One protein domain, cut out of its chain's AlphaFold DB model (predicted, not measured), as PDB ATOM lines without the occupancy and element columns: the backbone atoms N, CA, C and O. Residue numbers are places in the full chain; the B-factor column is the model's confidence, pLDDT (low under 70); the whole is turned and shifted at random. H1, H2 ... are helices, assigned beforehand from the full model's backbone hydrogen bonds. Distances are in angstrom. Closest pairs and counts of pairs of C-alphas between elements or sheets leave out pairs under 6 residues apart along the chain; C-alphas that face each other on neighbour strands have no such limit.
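What this domain is: This is residues 4 to 179 of the 179 residues of an uncharacterized protein of Clostridiales bacterium (UniProt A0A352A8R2). Helices H1 to H5 make an up-and-down bundle, each running against the one before it, spread as a broad slab with H5 along one edge and H7 packed on H2 at the other. H1, the longest helix, touches H2, H3, H4 and the short H6, and a long link, residues 138 to 151, crosses one end of the slab from H5 to H6. H5 touches H4 with residues 108 to 113 alone, and its residues 117 to 130 stand free. The printed part has 176 residues with seven named helices, H1 to H7 in chain order, and no named strand; its class is all helix. It is compact, with a radius of gyration of the C-alphas of 18.1 A, and spans 60 by 45 by 26 A.

Where its parts are: H1, residues 4 to 36, runs 45.5 A from C-alpha 4 at (12.806, -47.149, -55.938) to C-alpha 36 at (56.450, -39.462, -45.644). H2 is residues 38 to 52, 21.0 A; H3 residues 56 to 76, 30.1 A; H4 residues 80 to 101, 30.4 A. H5, residues 106 to 137, measures 43.7 A and has a kink of 61 degrees near residue 130. H6 is residues 152 to 156. H7, residues 159 to 178, measures 28.4 A and ends at C-alpha 178 at (21.482, -23.189, -47.743).

How they stand to each other: H1 is the hub. It touches H4 at Cys 14 and Asn 90, whose C-alphas are closest at 5.0 A, opposite ways at a shallow tilt of 34 degrees, only just short of steep. With residues 21 to 34 alone it touches H2, its hairpin partner; the closest C-alphas, Leu 33 and Ala 41, are 4.8 A apart. With residues 26 to 30 alone it touches H3 at a steep tilt of 59 degrees, the closest C-alphas being Arg 26 and Ala 70, 6.1 A apart. H2 and H3 form a hairpin, closest at the C-alphas of Ser 46 and Gly 66, 4.4 A. H4 and H5 form another, at a shallow tilt of 10 degrees, with C-alphas of Phe 100 and Ala 109 closest at 5.2 A. H7 touches H2 at C-alphas Leu 51 and Ser 168, 5.7 A; H5 and H7 are apart. In H2, H6 and H7 every O i to N i+4 pair is within hydrogen-bond range; in H1 21 of 29 are, in H3 15 of 17, in H4 15 of 18 and in H5 26 of 28.

The domain as a whole: The C-alphas of Asn 105 and Glu 148 are the two farthest apart, 59.6 A. The printed part has no cut. The link from H5 to H6 is long, and the others are tight. The mean pLDDT of the printed part is 86.5; residues 137, 139 to 150 and 179 are under 70.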
ATOM      1  N   SER A   4      11.824 -47.590 -54.942       72.69
ATOM      2  CA  SER A   4      12.806 -47.149 -55.938       72.69
ATOM      3  C   SER A   4      13.958 -46.366 -55.304       72.69
ATOM      4  O   SER A   4      15.119 -46.664 -55.572       72.69
ATOM      5  N   ASN A   5      13.659 -45.429 -54.398       83.38
ATOM      6  CA  ASN A   5      14.675 -44.608 -53.736       83.38
ATOM      7  C   ASN A   5      15.622 -45.453 -52.873       83.38
ATOM      8  O   ASN A   5      16.818 -45.188 -52.850       83.38
ATOM      9  N   VAL A   6      15.119 -46.505 -52.221       87.88
ATOM     10  CA  VAL A   6      15.956 -47.400 -51.406       87.88
ATOM     11  C   VAL A   6      16.956 -48.174 -52.269       87.88
ATOM     12  O   VAL A   6      18.128 -48.263 -51.907       87.88
ATOM     13  N   ILE A   7      16.536 -48.684 -53.432       91.50
ATOM     14  CA  ILE A   7      17.436 -49.401 -54.351       91.50
ATOM     15  C   ILE A   7      18.540 -48.467 -54.863       91.50
ATOM     16  O   ILE A   7      19.712 -48.850 -54.862       91.50
ATOM     17  N   TYR A   8      18.192 -47.234 -55.250       92.31
ATOM     18  CA  TYR A   8      19.184 -46.241 -55.672       92.31
ATOM     19  C   TYR A   8      20.172 -45.901 -54.551       92.31
ATOM     20  O   TYR A   8      21.375 -45.854 -54.811       92.31
ATOM     21  N   THR A   9      19.702 -45.739 -53.309       92.81
ATOM     22  CA  THR A   9      20.576 -45.514 -52.148       92.81
ATOM     23  C   THR A   9      21.524 -46.689 -51.920       92.81
ATOM     24  O   THR A   9      22.727 -46.475 -51.782       92.81
ATOM     25  N   ILE A  10      21.028 -47.931 -51.951       94.44
ATOM     26  CA  ILE A  10      21.863 -49.122 -51.741       94.44
ATOM     27  C   ILE A  10      22.950 -49.214 -52.817       94.44
ATOM     28  O   ILE A  10      24.134 -49.335 -52.507       94.44
ATOM     29  N   VAL A  11      22.573 -49.129 -54.092       95.50
ATOM     30  CA  VAL A  11      23.533 -49.295 -55.192       95.50
ATOM     31  C   VAL A  11      24.504 -48.116 -55.266       95.50
ATOM     32  O   VAL A  11      25.700 -48.319 -55.473       95.50
ATOM     33  N   GLY A  12      24.004 -46.890 -55.116       95.00
ATOM     34  CA  GLY A  12      24.793 -45.669 -55.220       95.00
ATOM     35  C   GLY A  12      25.620 -45.401 -53.968       95.00
ATOM     36  O   GLY A  12      26.842 -45.522 -54.000       95.00
ATOM     37  N   ALA A  13      24.946 -45.050 -52.873       92.94
ATOM     38  CA  ALA A  13      25.571 -44.556 -51.649       92.94
ATOM     39  C   ALA A  13      26.168 -45.666 -50.772       92.94
ATOM     40  O   ALA A  13      27.137 -45.422 -50.056       92.94
ATOM     41  N   CYS A  14      25.622 -46.886 -50.811       95.69
ATOM     42  CA  CYS A  14      26.102 -47.960 -49.939       95.69
ATOM     43  C   CYS A  14      27.109 -48.903 -50.601       95.69
ATOM     44  O   CYS A  14      27.881 -49.525 -49.882       95.69
ATOM     45  N   LEU A  15      27.123 -49.022 -51.933       95.88
ATOM     46  CA  LEU A  15      28.035 -49.923 -52.648       95.88
ATOM     47  C   LEU A  15      29.046 -49.166 -53.507       95.88
ATOM     48  O   LEU A  15      30.246 -49.244 -53.254       95.88
ATOM     49  N   LYS A  16      28.585 -48.434 -54.529       97.06
ATOM     50  CA  LYS A  16      29.481 -47.795 -55.505       97.06
ATOM     51  C   LYS A  16      30.335 -46.694 -54.880       97.06
ATOM     52  O   LYS A  16      31.543 -46.692 -55.104       97.06
ATOM     53  N   ALA A  17      29.724 -45.797 -54.108       95.81
ATOM     54  CA  ALA A  17      30.424 -44.673 -53.490       95.81
ATOM     55  C   ALA A  17      31.561 -45.142 -52.554       95.81
ATOM     56  O   ALA A  17      32.707 -44.811 -52.856       95.81
ATOM     57  N   PRO A  18      31.336 -46.032 -51.561       97.06
ATOM     58  CA  PRO A  18      32.409 -46.556 -50.714       97.06
ATOM     59  C   PRO A  18      33.571 -47.185 -51.480       97.06
ATOM     60  O   PRO A  18      34.730 -46.975 -51.135       97.06
ATOM     61  N   ILE A  19      33.293 -47.947 -52.544       97.62
ATOM     62  CA  ILE A  19      34.350 -48.576 -53.348       97.62
ATOM     63  C   ILE A  19      35.234 -47.508 -54.000       97.62
ATOM     64  O   ILE A  19      36.459 -47.587 -53.917       97.62
ATOM     65  N   VAL A  20      34.621 -46.515 -54.649       97.88
ATOM     66  CA  VAL A  20      35.347 -45.439 -55.337       97.88
ATOM     67  C   VAL A  20      36.112 -44.576 -54.335       97.88
ATOM     68  O   VAL A  20      37.292 -44.290 -54.547       97.88
ATOM     69  N   GLU A  21      35.479 -44.211 -53.227       97.81
ATOM     70  CA  GLU A  21      36.089 -43.400 -52.177       97.81
ATOM     71  C   GLU A  21      37.309 -44.099 -51.572       97.81
ATOM     72  O   GLU A  21      38.394 -43.517 -51.528       97.81
ATOM     73  N   GLU A  22      37.209 -45.376 -51.197       97.88
ATOM     74  CA  GLU A  22      38.360 -46.093 -50.643       97.88
ATOM     75  C   GLU A  22      39.474 -46.308 -51.691       97.88
ATOM     76  O   GLU A  22      40.657 -46.287 -51.342       97.88
ATOM     77  N   ILE A  23      39.156 -46.430 -52.988       96.69
ATOM     78  CA  ILE A  23      40.179 -46.428 -54.049       96.69
ATOM     79  C   ILE A  23      40.929 -45.087 -54.072       96.69
ATOM     80  O   ILE A  23      42.163 -45.077 -54.059       96.69
ATOM     81  N   ILE A  24      40.215 -43.962 -54.078       95.56
ATOM     82  CA  ILE A  24      40.824 -42.626 -54.144       95.56
ATOM     83  C   ILE A  24      41.653 -42.357 -52.881       95.56
ATOM     84  O   ILE A  24      42.846 -42.046 -52.961       95.56
ATOM     85  N   PHE A  25      41.052 -42.519 -51.704       96.62
ATOM     86  CA  PHE A  25      41.667 -42.085 -50.455       96.62
ATOM     87  C   PHE A  25      42.624 -43.122 -49.862       96.62
ATOM     88  O   PHE A  25      43.647 -42.728 -49.298       96.62
ATOM     89  N   ARG A  26      42.355 -44.430 -49.989       96.12
ATOM     90  CA  ARG A  26      43.204 -45.472 -49.376       96.12
ATOM     91  C   ARG A  26      44.167 -46.145 -50.324       96.12
ATOM     92  O   ARG A  26      45.235 -46.541 -49.877       96.12
ATOM     93  N   LYS A  27      43.826 -46.291 -51.605       90.25
ATOM     94  CA  LYS A  27      44.779 -46.839 -52.578       90.25
ATOM     95  C   LYS A  27      45.656 -45.732 -53.145       90.25
ATOM     96  O   LYS A  27      46.868 -45.787 -53.002       90.25
ATOM     97  N   VAL A  28      45.066 -44.711 -53.763       91.25
ATOM     98  CA  VAL A  28      45.844 -43.688 -54.480       91.25
ATOM     99  C   VAL A  28      46.533 -42.723 -53.514       91.25
ATOM    100  O   VAL A  28      47.746 -42.540 -53.599       91.25
ATOM    101  N   MET A  29      45.789 -42.106 -52.593       91.69
ATOM    102  CA  MET A  29      46.350 -41.061 -51.731       91.69
ATOM    103  C   MET A  29      47.317 -41.615 -50.672       91.69
ATOM    104  O   MET A  29      48.413 -41.075 -50.535       91.69
ATOM    105  N   ILE A  30      46.985 -42.708 -49.968       91.19
ATOM    106  CA  ILE A  30      47.921 -43.311 -48.994       91.19
ATOM    107  C   ILE A  30      49.215 -43.766 -49.675       91.19
ATOM    108  O   ILE A  30      50.279 -43.467 -49.142       91.19
ATOM    109  N   ASN A  31      49.165 -44.391 -50.859       87.12
ATOM    110  CA  ASN A  31      50.385 -44.814 -51.561       87.12
ATOM    111  C   ASN A  31      51.328 -43.646 -51.875       87.12
ATOM    112  O   ASN A  31      52.534 -43.852 -51.916       87.12
ATOM    113  N   LYS A  32      50.804 -42.430 -52.078       86.31
ATOM    114  CA  LYS A  32      51.618 -41.220 -52.287       86.31
ATOM    115  C   LYS A  32      52.129 -40.596 -50.988       86.31
ATOM    116  O   LYS A  32      53.091 -39.837 -51.017       86.31
ATOM    117  N   LEU A  33      51.457 -40.841 -49.862       88.00
ATOM    118  CA  LEU A  33      51.739 -40.166 -48.592       88.00
ATOM    119  C   LEU A  33      52.522 -41.027 -47.598       88.00
ATOM    120  O   LEU A  33      53.221 -40.490 -46.742       88.00
ATOM    121  N   VAL A  34      52.411 -42.353 -47.685       86.69
ATOM    122  CA  VAL A  34      52.977 -43.285 -46.699       86.69
ATOM    123  C   VAL A  34      54.506 -43.233 -46.651       86.69
ATOM    124  O   VAL A  34      55.075 -43.373 -45.569       86.69
ATOM    125  N   GLY A  35      55.168 -42.900 -47.769       82.38
ATOM    126  CA  GLY A  35      56.616 -42.654 -47.829       82.38
ATOM    127  C   GLY A  35      57.100 -41.477 -46.963       82.38
ATOM    128  O   GLY A  35      58.278 -41.416 -46.605       82.38
ATOM    129  N   TYR A  36      56.192 -40.579 -46.563       83.94
ATOM    130  CA  TYR A  36      56.450 -39.462 -45.644       83.94
ATOM    131  C   TYR A  36      56.103 -39.772 -44.183       83.94
ATOM    132  O   TYR A  36      56.291 -38.928 -43.307       83.94
ATOM    133  N   GLY A  37      55.606 -40.978 -43.913       86.00
ATOM    134  CA  GLY A  37      55.241 -41.460 -42.589       86.00
ATOM    135  C   GLY A  37      53.768 -41.850 -42.494       86.00
ATOM    136  O   GLY A  37      52.871 -41.102 -42.885       86.00
ATOM    137  N   GLU A  38      53.511 -43.009 -41.883       88.81
ATOM    138  CA  GLU A  38      52.160 -43.567 -41.733       88.81
ATOM    139  C   GLU A  38      51.183 -42.592 -41.061       88.81
ATOM    140  O   GLU A  38      50.045 -42.455 -41.496       88.81
ATOM    141  N   LYS A  39      51.625 -41.878 -40.016       90.75
ATOM    142  CA  LYS A  39      50.774 -40.925 -39.282       90.75
ATOM    143  C   LYS A  39      50.280 -39.792 -40.178       90.75
ATOM    144  O   LYS A  39      49.110 -39.431 -40.107       90.75
ATOM    145  N   LEU A  40      51.161 -39.250 -41.020       91.69
ATOM    146  CA  LEU A  40      50.816 -38.174 -41.943       91.69
ATOM    147  C   LEU A  40      49.827 -38.673 -42.995       91.69
ATOM    148  O   LEU A  40      48.802 -38.032 -43.217       91.69
ATOM    149  N   ALA A  41      50.094 -39.844 -43.578       91.94
ATOM    150  CA  ALA A  41      49.196 -40.470 -44.543       91.94
ATOM    151  C   ALA A  41      47.796 -40.704 -43.959       91.94
ATOM    152  O   ALA A  41      46.809 -40.380 -44.615       91.94
ATOM    153  N   ILE A  42      47.711 -41.197 -42.717       96.12
ATOM    154  CA  ILE A  42      46.440 -41.381 -42.004       96.12
ATOM    155  C   ILE A  42      45.726 -40.040 -41.843       96.12
ATOM    156  O   ILE A  42      44.584 -39.921 -42.277       96.12
ATOM    157  N   ILE A  43      46.374 -39.028 -41.262       96.56
ATOM    158  CA  ILE A  43      45.724 -37.745 -40.958       96.56
ATOM    159  C   ILE A  43      45.218 -37.069 -42.236       96.56
ATOM    160  O   ILE A  43      44.045 -36.713 -42.317       96.56
ATOM    161  N   VAL A  44      46.070 -36.939 -43.254       94.94
ATOM    162  CA  VAL A  44      45.724 -36.226 -44.491       94.94
ATOM    163  C   VAL A  44      44.650 -36.970 -45.282       94.94
ATOM    164  O   VAL A  44      43.663 -36.356 -45.680       94.94
ATOM    165  N   SER A  45      44.797 -38.286 -45.483       96.56
ATOM    166  CA  SER A  45      43.804 -39.091 -46.216       96.56
ATOM    167  C   SER A  45      42.436 -39.063 -45.535       96.56
ATOM    168  O   SER A  45      41.405 -38.984 -46.201       96.56
ATOM    169  N   SER A  46      42.414 -39.081 -44.202       97.88
ATOM    170  CA  SER A  46      41.169 -39.045 -43.428       97.88
ATOM    171  C   SER A  46      40.519 -37.670 -43.451       97.88
ATOM    172  O   SER A  46      39.299 -37.572 -43.514       97.88
ATOM    173  N   PHE A  47      41.322 -36.605 -43.425       96.56
ATOM    174  CA  PHE A  47      40.818 -35.239 -43.517       96.56
ATOM    175  C   PHE A  47      40.253 -34.938 -44.906       96.56
ATOM    176  O   PHE A  47      39.148 -34.414 -45.010       96.56
ATOM    177  N   ALA A  48      40.950 -35.358 -45.967       96.06
ATOM    178  CA  ALA A  48      40.439 -35.287 -47.332       96.06
ATOM    179  C   ALA A  48      39.119 -36.052 -47.476       96.06
ATOM    180  O   ALA A  48      38.134 -35.502 -47.958       96.06
ATOM    181  N   PHE A  49      39.072 -37.288 -46.980       97.19
ATOM    182  CA  PHE A  49      37.859 -38.098 -46.968       97.19
ATOM    183  C   PHE A  49      36.693 -37.402 -46.245       97.19
ATOM    184  O   PHE A  49      35.584 -37.349 -46.769       97.19
ATOM    185  N   ALA A  50      36.941 -36.814 -45.074       96.06
ATOM    186  CA  ALA A  50      35.923 -36.089 -44.322       96.06
ATOM    187  C   ALA A  50      35.408 -34.847 -45.066       96.06
ATOM    188  O   ALA A  50      34.201 -34.619 -45.118       96.06
ATOM    189  N   LEU A  51      36.306 -34.068 -45.675       94.50
ATOM    190  CA  LEU A  51      35.941 -32.891 -46.466       94.50
ATOM    191  C   LEU A  51      35.130 -33.256 -47.716       94.50
ATOM    192  O   LEU A  51      34.220 -32.516 -48.083       94.50
ATOM    193  N   PHE A  52      35.398 -34.416 -48.320       94.25
ATOM    194  CA  PHE A  52      34.674 -34.902 -49.496       94.25
ATOM    195  C   PHE A  52      33.172 -35.128 -49.247       94.25
ATOM    196  O   PHE A  52      32.381 -35.048 -50.182       94.25
ATOM    197  N   HIS A  53      32.757 -35.334 -47.992       91.88
ATOM    198  CA  HIS A  53      31.338 -35.464 -47.631       91.88
ATOM    199  C   HIS A  53      30.579 -34.125 -47.693       91.88
ATOM    200  O   HIS A  53      29.348 -34.103 -47.632       91.88
ATOM    201  N   GLY A  54      31.298 -33.000 -47.800       89.06
ATOM    202  CA  GLY A  54      30.726 -31.704 -48.160       89.06
ATOM    203  C   GLY A  54      29.797 -31.076 -47.123       89.06
ATOM    204  O   GLY A  54      29.092 -30.133 -47.463       89.06
ATOM    205  N   ASN A  55      29.762 -31.571 -45.880       87.75
ATOM    206  CA  ASN A  55      28.935 -31.000 -44.815       87.75
ATOM    207  C   ASN A  55      29.583 -31.153 -43.425       87.75
ATOM    208  O   ASN A  55      30.280 -32.132 -43.141       87.75
ATOM    209  N   LEU A  56      29.325 -30.188 -42.536       86.69
ATOM    210  CA  LEU A  56      29.948 -30.142 -41.207       86.69
ATOM    211  C   LEU A  56      29.455 -31.230 -40.250       86.69
ATOM    212  O   LEU A  56      30.239 -31.703 -39.429       86.69
ATOM    213  N   TYR A  57      28.188 -31.645 -40.354       87.31
ATOM    214  CA  TYR A  57      27.631 -32.685 -39.482       87.31
ATOM    215  C   TYR A  57      28.384 -34.008 -39.624       87.31
ATOM    216  O   TYR A  57      28.538 -34.744 -38.648       87.31
ATOM    217  N   GLN A  58      28.873 -34.299 -40.831       89.44
ATOM    218  CA  GLN A  58      29.594 -35.529 -41.120       89.44
ATOM    219  C   GLN A  58      31.104 -35.425 -40.946       89.44
ATOM    220  O   GLN A  58      31.752 -36.442 -40.706       89.44
ATOM    221  N   LEU A  59      31.658 -34.213 -40.976       91.31
ATOM    222  CA  LEU A  59      33.099 -33.973 -40.944       91.31
ATOM    223  C   LEU A  59      33.807 -34.728 -39.807       91.31
ATOM    224  O   LEU A  59      34.776 -35.447 -40.047       91.31
ATOM    225  N   LEU A  60      33.320 -34.599 -38.567       92.12
ATOM    226  CA  LEU A  60      34.015 -35.165 -37.409       92.12
ATOM    227  C   LEU A  60      33.999 -36.699 -37.413       92.12
ATOM    228  O   LEU A  60      35.044 -37.327 -37.237       92.12
ATOM    229  N   TYR A  61      32.832 -37.315 -37.619       92.00
ATOM    230  CA  TYR A  61      32.750 -38.775 -37.585       92.00
ATOM    231  C   TYR A  61      33.386 -39.405 -38.832       92.00
ATOM    232  O   TYR A  61      34.036 -40.444 -38.712       92.00
ATOM    233  N   ALA A  62      33.270 -38.770 -40.006       95.19
ATOM    234  CA  ALA A  62      33.910 -39.229 -41.235       95.19
ATOM    235  C   ALA A  62      35.436 -39.153 -41.119       95.19
ATOM    236  O   ALA A  62      36.127 -40.065 -41.564       95.19
ATOM    237  N   PHE A  63      35.975 -38.132 -40.442       97.12
ATOM    238  CA  PHE A  63      37.405 -38.048 -40.150       97.12
ATOM    239  C   PHE A  63      37.880 -39.212 -39.272       97.12
ATOM    240  O   PHE A  63      38.877 -39.862 -39.587       97.12
ATOM    241  N   VAL A  64      37.150 -39.522 -38.196       95.81
ATOM    242  CA  VAL A  64      37.499 -40.626 -37.286       95.81
ATOM    243  C   VAL A  64      37.415 -41.982 -37.993       95.81
ATOM    244  O   VAL A  64      38.351 -42.778 -37.903       95.81
ATOM    245  N   LEU A  65      36.331 -42.244 -38.729       95.69
ATOM    246  CA  LEU A  65      36.181 -43.478 -39.507       95.69
ATOM    247  C   LEU A  65      37.237 -43.582 -40.609       95.69
ATOM    248  O   LEU A  65      37.863 -44.631 -40.758       95.69
ATOM    249  N   GLY A  66      37.509 -42.478 -41.307       97.75
ATOM    250  CA  GLY A  66      38.577 -42.391 -42.295       97.75
ATOM    251  C   GLY A  66      39.938 -42.756 -41.702       97.75
ATOM    252  O   GLY A  66      40.691 -43.503 -42.327       97.75
ATOM    253  N   ALA A  67      40.219 -42.331 -40.465       97.56
ATOM    254  CA  ALA A  67      41.465 -42.661 -39.776       97.56
ATOM    255  C   ALA A  67      41.558 -44.150 -39.434       97.56
ATOM    256  O   ALA A  67      42.626 -44.753 -39.589       97.56
ATOM    257  N   ILE A  68      40.443 -44.766 -39.031       95.19
ATOM    258  CA  ILE A  68      40.354 -46.213 -38.810       95.19
ATOM    259  C   ILE A  68      40.596 -46.963 -40.127       95.19
ATOM    260  O   ILE A  68      41.425 -47.872 -40.165       95.19
ATOM    261  N   PHE A  69      39.940 -46.563 -41.218       96.31
ATOM    262  CA  PHE A  69      40.088 -47.189 -42.535       96.31
ATOM    263  C   PHE A  69      41.508 -47.048 -43.094       96.31
ATOM    264  O   PHE A  69      42.072 -48.021 -43.603       96.31
ATOM    265  N   ALA A  70      42.121 -45.872 -42.948       96.31
ATOM    266  CA  ALA A  70      43.507 -45.631 -43.335       96.31
ATOM    267  C   ALA A  70      44.478 -46.497 -42.525       96.31
ATOM    268  O   ALA A  70      45.350 -47.148 -43.101       96.31
ATOM    269  N   TYR A  71      44.289 -46.575 -41.206       93.94
ATOM    270  CA  TYR A  71      45.093 -47.435 -40.341       93.94
ATOM    271  C   TYR A  71      44.962 -48.918 -40.724       93.94
ATOM    272  O   TYR A  71      45.976 -49.604 -40.860       93.94
ATOM    273  N   ILE A  72      43.735 -49.408 -40.943       91.81
ATOM    274  CA  ILE A  72      43.486 -50.790 -41.377       91.81
ATOM    275  C   ILE A  72      44.152 -51.049 -42.728       91.81
ATOM    276  O   ILE A  72      44.822 -52.069 -42.871       91.81
ATOM    277  N   THR A  73      44.023 -50.135 -43.692       92.69
ATOM    278  CA  THR A  73      44.630 -50.289 -45.024       92.69
ATOM    279  C   THR A  73      46.147 -50.393 -44.929       92.69
ATOM    280  O   THR A  73      46.723 -51.317 -45.490       92.69
ATOM    281  N   ILE A  74      46.796 -49.494 -44.183       91.06
ATOM    282  CA  ILE A  74      48.258 -49.498 -44.032       91.06
ATOM    283  C   ILE A  74      48.732 -50.788 -43.360       91.06
ATOM    284  O   ILE A  74      49.718 -51.377 -43.787       91.06
ATOM    285  N   LYS A  75      48.034 -51.251 -42.314       87.75
ATOM    286  CA  LYS A  75      48.466 -52.433 -41.554       87.75
ATOM    287  C   LYS A  75      48.111 -53.767 -42.197       87.75
ATOM    288  O   LYS A  75      48.808 -54.740 -41.942       87.75
ATOM    289  N   SER A  76      47.055 -53.823 -43.000       84.44
ATOM    290  CA  SER A  76      46.686 -55.023 -43.765       84.44
ATOM    291  C   SER A  76      47.278 -55.051 -45.172       84.44
ATOM    292  O   SER A  76      47.194 -56.075 -45.838       84.44
ATOM    293  N   GLY A  77      47.810 -53.924 -45.656       84.56
ATOM    294  CA  GLY A  77      48.336 -53.778 -47.009       84.56
ATOM    295  C   GLY A  77      47.285 -53.891 -48.123       84.56
ATOM    296  O   GLY A  77      47.630 -54.002 -49.298       84.56
ATOM    297  N   THR A  78      45.989 -53.859 -47.790       86.81
ATOM    298  CA  THR A  78      44.891 -53.963 -48.757       86.81
ATOM    299  C   THR A  78      43.714 -53.068 -48.385       86.81
ATOM    300  O   THR A  78      43.370 -52.908 -47.217       86.81
ATOM    301  N   ILE A  79      43.031 -52.517 -49.395       93.38
ATOM    302  CA  ILE A  79      41.817 -51.709 -49.192       93.38
ATOM    303  C   ILE A  79      40.573 -52.560 -48.914       93.38
ATOM    304  O   ILE A  79      39.544 -52.025 -48.516       93.38
ATOM    305  N   LYS A  80      40.635 -53.885 -49.126       92.94
ATOM    306  CA  LYS A  80      39.464 -54.778 -49.070       92.94
ATOM    307  C   LYS A  80      38.700 -54.656 -47.749       92.94
ATOM    308  O   LYS A  80      37.475 -54.568 -47.756       92.94
ATOM    309  N   TYR A  81      39.414 -54.632 -46.626       92.25
ATOM    310  CA  TYR A  81      38.793 -54.531 -45.303       92.25
ATOM    311  C   TYR A  81      38.151 -53.163 -45.066       92.25
ATOM    312  O   TYR A  81      37.055 -53.098 -44.516       92.25
ATOM    313  N   ALA A  82      38.798 -52.089 -45.524       94.56
ATOM    314  CA  ALA A  82      38.253 -50.740 -45.440       94.56
ATOM    315  C   ALA A  82      36.975 -50.598 -46.283       94.56
ATOM    316  O   ALA A  82      35.963 -50.135 -45.768       94.56
ATOM    317  N   VAL A  83      36.972 -51.115 -47.519       97.38
ATOM    318  CA  VAL A  83      35.785 -51.145 -48.394       97.38
ATOM    319  C   VAL A  83      34.619 -51.876 -47.730       97.38
ATOM    320  O   VAL A  83      33.512 -51.349 -47.693       97.38
ATOM    321  N   ILE A  84      34.849 -53.071 -47.175       96.31
ATOM    322  CA  ILE A  84      33.786 -53.853 -46.523       96.31
ATOM    323  C   ILE A  84      33.210 -53.095 -45.323       96.31
ATOM    324  O   ILE A  84      31.992 -52.988 -45.193       96.31
ATOM    325  N   LEU A  85      34.070 -52.550 -44.458       94.81
ATOM    326  CA  LEU A  85      33.627 -51.784 -43.293       94.81
ATOM    327  C   LEU A  85      32.849 -50.532 -43.698       94.81
ATOM    328  O   LEU A  85      31.818 -50.236 -43.099       94.81
ATOM    329  N   HIS A  86      33.308 -49.830 -44.730       97.25
ATOM    330  CA  HIS A  86      32.653 -48.632 -45.226       97.25
ATOM    331  C   HIS A  86      31.272 -48.952 -45.826       97.25
ATOM    332  O   HIS A  86      30.290 -48.303 -45.474       97.25
ATOM    333  N   ILE A  87      31.142 -50.025 -46.617       97.69
ATOM    334  CA  ILE A  87      29.837 -50.513 -47.098       97.69
ATOM    335  C   ILE A  87      28.897 -50.812 -45.922       97.69
ATOM    336  O   ILE A  87      27.741 -50.388 -45.936       97.69
ATOM    337  N   ILE A  88      29.378 -51.512 -44.887       94.81
ATOM    338  CA  ILE A  88      28.573 -51.836 -43.700       94.81
ATOM    339  C   ILE A  88      28.098 -50.558 -43.003       94.81
ATOM    340  O   ILE A  88      26.915 -50.438 -42.689       94.81
ATOM    341  N   ILE A  89      28.991 -49.591 -42.791       93.56
ATOM    342  CA  ILE A  89      28.657 -48.321 -42.138       93.56
ATOM    343  C   ILE A  89      27.643 -47.525 -42.968       93.56
ATOM    344  O   ILE A  89      26.654 -47.048 -42.407       93.56
ATOM    345  N   ASN A  90      27.805 -47.453 -44.293       94.75
ATOM    346  CA  ASN A  90      26.851 -46.746 -45.146       94.75
ATOM    347  C   ASN A  90      25.498 -47.459 -45.223       94.75
ATOM    348  O   ASN A  90      24.472 -46.781 -45.253       94.75
ATOM    349  N   MET A  91      25.459 -48.794 -45.205       93.88
ATOM    350  CA  MET A  91      24.204 -49.554 -45.102       93.88
ATOM    351  C   MET A  91      23.498 -49.290 -43.769       93.88
ATOM    352  O   MET A  91      22.286 -49.055 -43.743       93.88
ATOM    353  N   LEU A  92      24.250 -49.284 -42.663       90.88
ATOM    354  CA  LEU A  92      23.715 -48.982 -41.338       90.88
ATOM    355  C   LEU A  92      23.140 -47.562 -41.284       90.88
ATOM    356  O   LEU A  92      21.984 -47.394 -40.903       90.88
ATOM    357  N   GLY A  93      23.913 -46.561 -41.707       88.81
ATOM    358  CA  GLY A  93      23.539 -45.148 -41.620       88.81
ATOM    359  C   GLY A  93      22.482 -44.698 -42.628       88.81
ATOM    360  O   GLY A  93      21.637 -43.875 -42.287       88.81
ATOM    361  N   SER A  94      22.490 -45.241 -43.850       90.12
ATOM    362  CA  SER A  94      21.642 -44.737 -44.948       90.12
ATOM    363  C   SER A  94      20.370 -45.550 -45.178       90.12
ATOM    364  O   SER A  94      19.461 -45.073 -45.855       90.12
ATOM    365  N   VAL A  95      20.298 -46.778 -44.651       90.38
ATOM    366  CA  VAL A  95      19.169 -47.690 -44.899       90.38
ATOM    367  C   VAL A  95      18.603 -48.232 -43.594       90.38
ATOM    368  O   VAL A  95      17.436 -47.996 -43.296       90.38
ATOM    369  N   ILE A  96      19.418 -48.930 -42.798       88.06
ATOM    370  CA  ILE A  96      18.930 -49.685 -41.634       88.06
ATOM    371  C   ILE A  96      18.424 -48.733 -40.544       88.06
ATOM    372  O   ILE A  96      17.272 -48.838 -40.130       88.06
ATOM    373  N   ILE A  97      19.249 -47.779 -40.103       85.50
ATOM    374  CA  ILE A  97      18.877 -46.834 -39.043       85.50
ATOM    375  C   ILE A  97      17.644 -46.001 -39.445       85.50
ATOM    376  O   ILE A  97      16.674 -46.010 -38.684       85.50
ATOM    377  N   PRO A  98      17.599 -45.347 -40.627       86.00
ATOM    378  CA  PRO A  98      16.413 -44.606 -41.052       86.00
ATOM    379  C   PRO A  98      15.149 -45.467 -41.125       86.00
ATOM    380  O   PRO A  98      14.091 -45.026 -40.681       86.00
ATOM    381  N   TYR A  99      15.246 -46.706 -41.621       84.94
ATOM    382  CA  TYR A  99      14.101 -47.617 -41.704       84.94
ATOM    383  C   TYR A  99      13.472 -47.887 -40.330       84.94
ATOM    384  O   TYR A  99      12.251 -47.830 -40.186       84.94
ATOM    385  N   PHE A 100      14.296 -48.129 -39.307       82.88
ATOM    386  CA  PHE A 100      13.807 -48.391 -37.953       82.88
ATOM    387  C   PHE A 100      13.364 -47.130 -37.206       82.88
ATOM    388  O   PHE A 100      12.394 -47.202 -36.457       82.88
ATOM    389  N   ILE A 101      14.004 -45.975 -37.428       80.06
ATOM    390  CA  ILE A 101      13.559 -44.691 -36.851       80.06
ATOM    391  C   ILE A 101      12.188 -44.286 -37.404       80.06
ATOM    392  O   ILE A 101      11.360 -43.756 -36.671       80.06
ATOM    393  N   MET A 102      11.929 -44.559 -38.684       78.25
ATOM    394  CA  MET A 102      10.639 -44.278 -39.324       78.25
ATOM    395  C   MET A 102       9.547 -45.306 -38.983       78.25
ATOM    396  O   MET A 102       8.417 -45.175 -39.456       78.25
ATOM    397  N   SER A 103       9.856 -46.329 -38.180       78.69
ATOM    398  CA  SER A 103       8.867 -47.289 -37.692       78.69
ATOM    399  C   SER A 103       7.862 -46.598 -36.770       78.69
ATOM    400  O   SER A 103       8.243 -45.871 -35.855       78.69
ATOM    401  N   SER A 104       6.566 -46.879 -36.942       73.31
ATOM    402  CA  SER A 104       5.517 -46.387 -36.034       73.31
ATOM    403  C   SER A 104       5.597 -46.996 -34.628       73.31
ATOM    404  O   SER A 104       4.923 -46.533 -33.709       73.31
ATOM    405  N   ASN A 105       6.423 -48.031 -34.438       84.12
ATOM    406  CA  ASN A 105       6.618 -48.697 -33.159       84.12
ATOM    407  C   ASN A 105       7.889 -48.183 -32.462       84.12
ATOM    408  O   ASN A 105       8.996 -48.665 -32.715       84.12
ATOM    409  N   GLY A 106       7.712 -47.234 -31.536       83.88
ATOM    410  CA  GLY A 106       8.811 -46.618 -30.783       83.88
ATOM    411  C   GLY A 106       9.640 -47.601 -29.944       83.88
ATOM    412  O   GLY A 106      10.832 -47.372 -29.748       83.88
ATOM    413  N   ILE A 107       9.057 -48.729 -29.514       85.94
ATOM    414  CA  ILE A 107       9.798 -49.782 -28.801       85.94
ATOM    415  C   ILE A 107      10.815 -50.426 -29.745       85.94
ATOM    416  O   ILE A 107      11.969 -50.603 -29.368       85.94
ATOM    417  N   VAL A 108      10.413 -50.727 -30.983       84.81
ATOM    418  CA  VAL A 108      11.297 -51.321 -32.001       84.81
ATOM    419  C   VAL A 108      12.422 -50.355 -32.385       84.81
ATOM    420  O   VAL A 108      13.573 -50.774 -32.514       84.81
ATOM    421  N   ALA A 109      12.118 -49.064 -32.531       82.69
ATOM    422  CA  ALA A 109      13.132 -48.049 -32.811       82.69
ATOM    423  C   ALA A 109      14.160 -47.950 -31.665       82.69
ATOM    424  O   ALA A 109      15.370 -47.997 -31.905       82.69
ATOM    425  N   GLY A 110      13.682 -47.882 -30.416       84.81
ATOM    426  CA  GLY A 110      14.531 -47.794 -29.229       84.81
ATOM    427  C   GLY A 110      15.419 -49.023 -29.028       84.81
ATOM    428  O   GLY A 110      16.624 -48.886 -28.817       84.81
ATOM    429  N   THR A 111      14.860 -50.232 -29.149       85.12
ATOM    430  CA  THR A 111      15.631 -51.477 -28.997       85.12
ATOM    431  C   THR A 111      16.680 -51.630 -30.095       85.12
ATOM    432  O   THR A 111      17.818 -51.996 -29.800       85.12
ATOM    433  N   THR A 112      16.347 -51.276 -31.340       83.44
ATOM    434  CA  THR A 112      17.297 -51.314 -32.461       83.44
ATOM    435  C   THR A 112      18.471 -50.366 -32.230       83.44
ATOM    436  O   THR A 112      19.623 -50.769 -32.397       83.44
ATOM    437  N   ALA A 113      18.211 -49.130 -31.792       83.81
ATOM    438  CA  ALA A 113      19.270 -48.166 -31.498       83.81
ATOM    439  C   ALA A 113      20.231 -48.687 -30.413       83.81
ATOM    440  O   ALA A 113      21.448 -48.630 -30.592       83.81
ATOM    441  N   ILE A 114      19.698 -49.259 -29.327       87.62
ATOM    442  CA  ILE A 114      20.503 -49.833 -28.239       87.62
ATOM    443  C   ILE A 114      21.376 -50.987 -28.750       87.62
ATOM    444  O   ILE A 114      22.576 -51.017 -28.472       87.62
ATOM    445  N   ILE A 115      20.802 -51.910 -29.527       87.75
ATOM    446  CA  ILE A 115      21.538 -53.045 -30.101       87.75
ATOM    447  C   ILE A 115      22.680 -52.554 -30.997       87.75
ATOM    448  O   ILE A 115      23.794 -53.074 -30.908       87.75
ATOM    449  N   LEU A 116      22.437 -51.539 -31.829       85.81
ATOM    450  CA  LEU A 116      23.467 -50.969 -32.696       85.81
ATOM    451  C   LEU A 116      24.591 -50.309 -31.896       85.81
ATOM    452  O   LEU A 116      25.760 -50.562 -32.186       85.81
ATOM    453  N   PHE A 117      24.266 -49.538 -30.855       85.38
ATOM    454  CA  PHE A 117      25.277 -48.961 -29.968       85.38
ATOM    455  C   PHE A 117      26.137 -50.045 -29.312       85.38
ATOM    456  O   PHE A 117      27.364 -49.981 -29.399       85.38
ATOM    457  N   ILE A 118      25.516 -51.074 -28.726       89.06
ATOM    458  CA  ILE A 118      26.238 -52.200 -28.115       89.06
ATOM    459  C   ILE A 118      27.139 -52.889 -29.147       89.06
ATOM    460  O   ILE A 118      28.301 -53.164 -28.857       89.06
ATOM    461  N   SER A 119      26.634 -53.119 -30.361       86.62
ATOM    462  CA  SER A 119      27.385 -53.776 -31.437       86.62
ATOM    463  C   SER A 119      28.600 -52.957 -31.881       86.62
ATOM    464  O   SER A 119      29.677 -53.521 -32.077       86.62
ATOM    465  N   ILE A 120      28.460 -51.631 -31.994       84.94
ATOM    466  CA  ILE A 120      29.565 -50.718 -32.328       84.94
ATOM    467  C   ILE A 120      30.622 -50.736 -31.220       84.94
ATOM    468  O   ILE A 120      31.804 -50.925 -31.507       84.94
ATOM    469  N   PHE A 121      30.211 -50.597 -29.955       85.81
ATOM    470  CA  PHE A 121      31.135 -50.628 -28.817       85.81
ATOM    471  C   PHE A 121      31.863 -51.971 -28.707       85.81
ATOM    472  O   PHE A 121      33.086 -51.995 -28.563       85.81
ATOM    473  N   ALA A 122      31.143 -53.087 -28.839       88.81
ATOM    474  CA  ALA A 122      31.735 -54.419 -28.849       88.81
ATOM    475  C   ALA A 122      32.726 -54.585 -30.012       88.81
ATOM    476  O   ALA A 122      33.833 -55.080 -29.805       88.81
ATOM    477  N   GLY A 123      32.374 -54.114 -31.213       86.38
ATOM    478  CA  GLY A 123      33.255 -54.121 -32.380       86.38
ATOM    479  C   GLY A 123      34.546 -53.329 -32.155       86.38
ATOM    480  O   GLY A 123      35.628 -53.831 -32.462       86.38
ATOM    481  N   ILE A 124      34.455 -52.134 -31.558       85.69
ATOM    482  CA  ILE A 124      35.620 -51.308 -31.204       85.69
ATOM    483  C   ILE A 124      36.505 -52.033 -30.186       85.69
ATOM    484  O   ILE A 124      37.715 -52.122 -30.397       85.69
ATOM    485  N   ILE A 125      35.922 -52.586 -29.116       87.81
ATOM    486  CA  ILE A 125      36.667 -53.319 -28.082       87.81
ATOM    487  C   ILE A 125      37.384 -54.520 -28.702       87.81
ATOM    488  O   ILE A 125      38.596 -54.655 -28.548       87.81
ATOM    489  N   LEU A 126      36.672 -55.351 -29.468       87.44
ATOM    490  CA  LEU A 126      37.250 -56.521 -30.129       87.44
ATOM    491  C   LEU A 126      38.371 -56.134 -31.097       87.44
ATOM    492  O   LEU A 126      39.432 -56.762 -31.080       87.44
ATOM    493  N   PHE A 127      38.175 -55.083 -31.898       86.50
ATOM    494  CA  PHE A 127      39.214 -54.565 -32.783       86.50
ATOM    495  C   PHE A 127      40.438 -54.101 -31.986       86.50
ATOM    496  O   PHE A 127      41.560 -54.490 -32.302       86.50
ATOM    497  N   MET A 128      40.249 -53.322 -30.920       85.19
ATOM    498  CA  MET A 128      41.346 -52.842 -30.079       85.19
ATOM    499  C   MET A 128      42.096 -53.981 -29.379       85.19
ATOM    500  O   MET A 128      43.325 -53.929 -29.308       85.19
ATOM    501  N   SER A 129      41.390 -55.013 -28.917       86.94
ATOM    502  CA  SER A 129      41.979 -56.180 -28.255       86.94
ATOM    503  C   SER A 129      42.732 -57.086 -29.228       86.94
ATOM    504  O   SER A 129      43.815 -57.567 -28.898       86.94
ATOM    505  N   LYS A 130      42.200 -57.300 -30.439       86.12
ATOM    506  CA  LYS A 130      42.748 -58.269 -31.403       86.12
ATOM    507  C   LYS A 130      43.581 -57.659 -32.526       86.12
ATOM    508  O   LYS A 130      44.199 -58.401 -33.281       86.12
ATOM    509  N   ARG A 131      43.672 -56.328 -32.638       84.31
ATOM    510  CA  ARG A 131      44.402 -55.655 -33.733       84.31
ATOM    511  C   ARG A 131      45.820 -56.183 -33.937       84.31
ATOM    512  O   ARG A 131      46.226 -56.362 -35.074       84.31
ATOM    513  N   LYS A 132      46.589 -56.434 -32.870       83.62
ATOM    514  CA  LYS A 132      47.978 -56.909 -33.011       83.62
ATOM    515  C   LYS A 132      48.032 -58.300 -33.644       83.62
ATOM    516  O   LYS A 132      48.828 -58.504 -34.550       83.62
ATOM    517  N   GLU A 133      47.172 -59.213 -33.202       84.31
ATOM    518  CA  GLU A 133      47.040 -60.567 -33.751       84.31
ATOM    519  C   GLU A 133      46.567 -60.519 -35.211       84.31
ATOM    520  O   GLU A 133      47.230 -61.070 -36.087       84.31
ATOM    521  N   LEU A 134      45.501 -59.752 -35.481       81.94
ATOM    522  CA  LEU A 134      44.933 -59.556 -36.817       81.94
ATOM    523  C   LEU A 134      45.968 -59.041 -37.819       81.94
ATOM    524  O   LEU A 134      46.057 -59.552 -38.923       81.94
ATOM    525  N   PHE A 135      46.768 -58.034 -37.466       79.12
ATOM    526  CA  PHE A 135      47.756 -57.494 -38.406       79.12
ATOM    527  C   PHE A 135      49.059 -58.295 -38.453       79.12
ATOM    528  O   PHE A 135      49.821 -58.152 -39.404       79.12
ATOM    529  N   THR A 136      49.322 -59.151 -37.463       76.06
ATOM    530  CA  THR A 136      50.452 -60.087 -37.529       76.06
ATOM    531  C   THR A 136      50.153 -61.224 -38.506       76.06
ATOM    532  O   THR A 136      51.045 -61.612 -39.252       76.06
ATOM    533  N   SER A 137      48.909 -61.710 -38.567       68.94
ATOM    534  CA  SER A 137      48.504 -62.754 -39.519       68.94
ATOM    535  C   SER A 137      48.330 -62.258 -40.958       68.94
ATOM    536  O   SER A 137      48.392 -63.056 -41.884       68.94
ATOM    537  N   LEU A 138      48.144 -60.950 -41.160       71.31
ATOM    538  CA  LEU A 138      47.992 -60.324 -42.484       71.31
ATOM    539  C   LEU A 138      49.318 -59.869 -43.111       71.31
ATOM    540  O   LEU A 138      49.316 -59.235 -44.165       71.31
ATOM    541  N   LYS A 139      50.453 -60.158 -42.467       59.12
ATOM    542  CA  LYS A 139      51.787 -59.681 -42.852       59.12
ATOM    543  C   LYS A 139      52.390 -60.489 -44.016       59.12
ATOM    544  O   LYS A 139      53.521 -60.943 -43.943       59.12
ATOM    545  N   GLU A 140      51.637 -60.629 -45.099       54.75
ATOM    546  CA  GLU A 140      52.130 -61.033 -46.418       54.75
ATOM    547  C   GLU A 140      51.802 -59.915 -47.419       54.75
ATOM    548  O   GLU A 140      50.927 -60.067 -48.264       54.75
ATOM    549  N   VAL A 141      52.434 -58.739 -47.305       56.84
ATOM    550  CA  VAL A 141      52.294 -57.676 -48.320       56.84
ATOM    551  C   VAL A 141      53.650 -57.005 -48.566       56.84
ATOM    552  O   VAL A 141      54.395 -56.811 -47.601       56.84
ATOM    553  N   PRO A 142      53.989 -56.687 -49.836       48.06
ATOM    554  CA  PRO A 142      55.330 -56.299 -50.240       48.06
ATOM    555  C   PRO A 142      55.766 -54.983 -49.614       48.06
ATOM    556  O   PRO A 142      54.964 -54.092 -49.325       48.06
ATOM    557  N   GLU A 143      57.077 -54.870 -49.472       44.66
ATOM    558  CA  GLU A 143      57.782 -53.630 -49.209       44.66
ATOM    559  C   GLU A 143      57.340 -52.568 -50.228       44.66
ATOM    560  O   GLU A 143      57.332 -52.812 -51.436       44.66
ATOM    561  N   ILE A 144      56.894 -51.401 -49.749       52.09
ATOM    562  CA  ILE A 144      56.588 -50.264 -50.621       52.09
ATOM    563  C   ILE A 144      57.930 -49.786 -51.169       52.09
ATOM    564  O   ILE A 144      58.660 -49.051 -50.503       52.09
ATOM    565  N   GLU A 145      58.271 -50.293 -52.348       41.25
ATOM    566  CA  GLU A 145      59.537 -50.053 -53.023       41.25
ATOM    567  C   GLU A 145      59.736 -48.554 -53.287       41.25
ATOM    568  O   GLU A 145      58.809 -47.839 -53.679       41.25
ATOM    569  N   GLY A 146      60.964 -48.108 -53.012       47.62
ATOM    570  CA  GLY A 146      61.506 -46.753 -53.124       47.62
ATOM    571  C   GLY A 146      60.690 -45.736 -53.918       47.62
ATOM    572  O   GLY A 146      60.910 -45.545 -55.109       47.62
ATOM    573  N   GLN A 147      59.833 -44.980 -53.229       52.78
ATOM    574  CA  GLN A 147      59.419 -43.675 -53.734       52.78
ATOM    575  C   GLN A 147      60.509 -42.653 -53.413       52.78
ATOM    576  O   GLN A 147      60.861 -42.457 -52.244       52.78
ATOM    577  N   GLU A 148      61.031 -41.982 -54.442       53.59
ATOM    578  CA  GLU A 148      61.844 -40.781 -54.257       53.59
ATOM    579  C   GLU A 148      61.077 -39.780 -53.388       53.59
ATOM    580  O   GLU A 148      59.958 -39.360 -53.699       53.59
ATOM    581  N   LYS A 149      61.679 -39.415 -52.255       56.19
ATOM    582  CA  LYS A 149      61.086 -38.494 -51.287       56.19
ATOM    583  C   LYS A 149      61.113 -37.077 -51.861       56.19
ATOM    584  O   LYS A 149      62.080 -36.344 -51.670       56.19
ATOM    585  N   THR A 150      60.049 -36.678 -52.551       63.88
ATOM    586  CA  THR A 150      59.797 -35.264 -52.876       63.88
ATOM    587  C   THR A 150      59.305 -34.524 -51.623       63.88
ATOM    588  O   THR A 150      59.163 -35.111 -50.557       63.88
ATOM    589  N   LYS A 151      59.114 -33.202 -51.642       78.56
ATOM    590  CA  LYS A 151      58.563 -32.531 -50.449       78.56
ATOM    591  C   LYS A 151      57.081 -32.893 -50.316       78.56
ATOM    592  O   LYS A 151      56.352 -32.825 -51.297       78.56
ATOM    593  N   VAL A 152      56.605 -33.183 -49.098       78.06
ATOM    594  CA  VAL A 152      55.167 -33.420 -48.821       78.06
ATOM    595  C   VAL A 152      54.294 -32.300 -49.394       78.06
ATOM    596  O   VAL A 152      53.228 -32.560 -49.947       78.06
ATOM    597  N   SER A 153      54.773 -31.055 -49.309       76.12
ATOM    598  CA  SER A 153      54.106 -29.880 -49.871       76.12
ATOM    599  C   SER A 153      53.813 -30.022 -51.365       76.12
ATOM    600  O   SER A 153      52.768 -29.575 -51.807       76.12
ATOM    601  N   THR A 154      54.674 -30.691 -52.136       78.38
ATOM    602  CA  THR A 154      54.478 -30.927 -53.574       78.38
ATOM    603  C   THR A 154      53.293 -31.857 -53.850       78.38
ATOM    604  O   THR A 154      52.609 -31.704 -54.855       78.38
ATOM    605  N   VAL A 155      53.004 -32.801 -52.948       79.81
ATOM    606  CA  VAL A 155      51.831 -33.682 -53.068       79.81
ATOM    607  C   VAL A 155      50.558 -32.949 -52.637       79.81
ATOM    608  O   VAL A 155      49.536 -33.028 -53.325       79.81
ATOM    609  N   LEU A 156      50.621 -32.224 -51.514       81.88
ATOM    610  CA  LEU A 156      49.474 -31.514 -50.930       81.88
ATOM    611  C   LEU A 156      49.035 -30.275 -51.722       81.88
ATOM    612  O   LEU A 156      47.872 -29.898 -51.632       81.88
ATOM    613  N   LEU A 157      49.953 -29.669 -52.476       82.38
ATOM    614  CA  LEU A 157      49.734 -28.490 -53.322       82.38
ATOM    615  C   LEU A 157      49.838 -28.843 -54.812       82.38
ATOM    616  O   LEU A 157      50.198 -28.019 -55.643       82.38
ATOM    617  N   SER A 158      49.589 -30.107 -55.160       85.06
ATOM    618  CA  SER A 158      49.409 -30.457 -56.569       85.06
ATOM    619  C   SER A 158      48.130 -29.802 -57.095       85.06
ATOM    620  O   SER A 158      47.152 -29.702 -56.356       85.06
ATOM    621  N   GLU A 159      48.109 -29.414 -58.372       83.25
ATOM    622  CA  GLU A 159      46.982 -28.688 -58.987       83.25
ATOM    623  C   GLU A 159      45.626 -29.363 -58.708       83.25
ATOM    624  O   GLU A 159      44.656 -28.718 -58.319       83.25
ATOM    625  N   GLY A 160      45.566 -30.697 -58.808       83.75
ATOM    626  CA  GLY A 160      44.350 -31.454 -58.500       83.75
ATOM    627  C   GLY A 160      43.952 -31.430 -57.019       83.75
ATOM    628  O   GLY A 160      42.764 -31.434 -56.703       83.75
ATOM    629  N   MET A 161      44.923 -31.391 -56.106       86.44
ATOM    630  CA  MET A 161      44.663 -31.332 -54.666       86.44
ATOM    631  C   MET A 161      44.183 -29.941 -54.235       86.44
ATOM    632  O   MET A 161      43.277 -29.833 -53.413       86.44
ATOM    633  N   GLU A 162      44.736 -28.880 -54.816       89.56
ATOM    634  CA  GLU A 162      44.279 -27.513 -54.553       89.56
ATOM    635  C   GLU A 162      42.826 -27.319 -54.991       89.56
ATOM    636  O   GLU A 162      41.998 -26.856 -54.200       89.56
ATOM    637  N   VAL A 163      42.486 -27.764 -56.206       88.56
ATOM    638  CA  VAL A 163      41.101 -27.756 -56.700       88.56
ATOM    639  C   VAL A 163      40.191 -28.551 -55.762       88.56
ATOM    640  O   VAL A 163      39.111 -28.078 -55.407       88.56
ATOM    641  N   PHE A 164      40.634 -29.726 -55.307       90.94
ATOM    642  CA  PHE A 164      39.884 -30.549 -54.362       90.94
ATOM    643  C   PHE A 164      39.591 -29.819 -53.040       90.94
ATOM    644  O   PHE A 164      38.441 -29.828 -52.586       90.94
ATOM    645  N   TRP A 165      40.589 -29.161 -52.436       90.88
ATOM    646  CA  TRP A 165      40.396 -28.402 -51.198       90.88
ATOM    647  C   TRP A 165      39.396 -27.267 -51.382       90.88
ATOM    648  O   TRP A 165      38.463 -27.138 -50.590       90.88
ATOM    649  N   VAL A 166      39.562 -26.475 -52.444       91.69
ATOM    650  CA  VAL A 166      38.708 -25.316 -52.726       91.69
ATOM    651  C   VAL A 166      37.261 -25.752 -52.948       91.69
ATOM    652  O   VAL A 166      36.361 -25.221 -52.300       91.69
ATOM    653  N   VAL A 167      37.030 -26.756 -53.797       92.25
ATOM    654  CA  VAL A 167      35.679 -27.268 -54.075       92.25
ATOM    655  C   VAL A 167      35.031 -27.825 -52.807       92.25
ATOM    656  O   VAL A 167      33.873 -27.516 -52.534       92.25
ATOM    657  N   SER A 168      35.771 -28.589 -51.999       90.31
ATOM    658  CA  SER A 168      35.232 -29.177 -50.764       90.31
ATOM    659  C   SER A 168      34.849 -28.109 -49.735       90.31
ATOM    660  O   SER A 168      33.787 -28.195 -49.119       90.31
ATOM    661  N   ILE A 169      35.674 -27.068 -49.576       90.06
ATOM    662  CA  ILE A 169      35.374 -25.944 -48.679       90.06
ATOM    663  C   ILE A 169      34.156 -25.167 -49.184       90.06
ATOM    664  O   ILE A 169      33.266 -24.867 -48.392       90.06
ATOM    665  N   ILE A 170      34.073 -24.880 -50.487       91.06
ATOM    666  CA  ILE A 170      32.910 -24.198 -51.074       91.06
ATOM    667  C   ILE A 170      31.635 -25.012 -50.843       91.06
ATOM    668  O   ILE A 170      30.637 -24.442 -50.415       91.06
ATOM    669  N   LEU A 171      31.660 -26.330 -51.058       89.69
ATOM    670  CA  LEU A 171      30.506 -27.200 -50.807       89.69
ATOM    671  C   LEU A 171      30.059 -27.164 -49.342       89.69
ATOM    672  O   LEU A 171      28.860 -27.084 -49.071       89.69
ATOM    673  N   ILE A 172      31.008 -27.163 -48.402       89.56
ATOM    674  CA  ILE A 172      30.713 -27.019 -46.971       89.56
ATOM    675  C   ILE A 172      30.093 -25.648 -46.671       89.56
ATOM    676  O   ILE A 172      29.116 -25.563 -45.935       89.56
ATOM    677  N   LEU A 173      30.624 -24.565 -47.241       89.31
ATOM    678  CA  LEU A 173      30.057 -23.231 -47.042       89.31
ATOM    679  C   LEU A 173      28.640 -23.145 -47.617       89.31
ATOM    680  O   LEU A 173      27.730 -22.686 -46.935       89.31
ATOM    681  N   VAL A 174      28.431 -23.644 -48.836       88.88
ATOM    682  CA  VAL A 174      27.109 -23.689 -49.470       88.88
ATOM    683  C   VAL A 174      26.125 -24.469 -48.606       88.88
ATOM    684  O   VAL A 174      25.031 -23.975 -48.357       88.88
ATOM    685  N   THR A 175      26.503 -25.643 -48.094       86.50
ATOM    686  CA  THR A 175      25.610 -26.404 -47.209       86.50
ATOM    687  C   THR A 175      25.298 -25.650 -45.920       86.50
ATOM    688  O   THR A 175      24.146 -25.658 -45.511       86.50
ATOM    689  N   ILE A 176      26.242 -24.927 -45.313       86.56
ATOM    690  CA  ILE A 176      25.964 -24.110 -44.116       86.56
ATOM    691  C   ILE A 176      24.961 -22.982 -44.398       86.56
ATOM    692  O   ILE A 176      24.129 -22.694 -43.545       86.56
ATOM    693  N   PHE A 177      25.043 -22.324 -45.557       85.38
ATOM    694  CA  PHE A 177      24.202 -21.158 -45.868       85.38
ATOM    695  C   PHE A 177      22.863 -21.501 -46.539       85.38
ATOM    696  O   PHE A 177      22.001 -20.628 -46.632       85.38
ATOM    697  N   VAL A 178      22.695 -22.731 -47.036       81.44
ATOM    698  CA  VAL A 178      21.482 -23.189 -47.743       81.44
ATOM    699  C   VAL A 178      20.629 -24.153 -46.899       81.44
ATOM    700  O   VAL A 178      19.462 -24.356 -47.232       81.44
ATOM    701  N   SER A 179      21.178 -24.731 -45.822       69.50
ATOM    702  CA  SER A 179      20.448 -25.598 -44.869       69.50
ATOM    703  C   SER A 179      19.820 -24.797 -43.735       69.50
ATOM    704  O   SER A 179      18.733 -25.211 -43.277       69.50
TER     705      SER A 179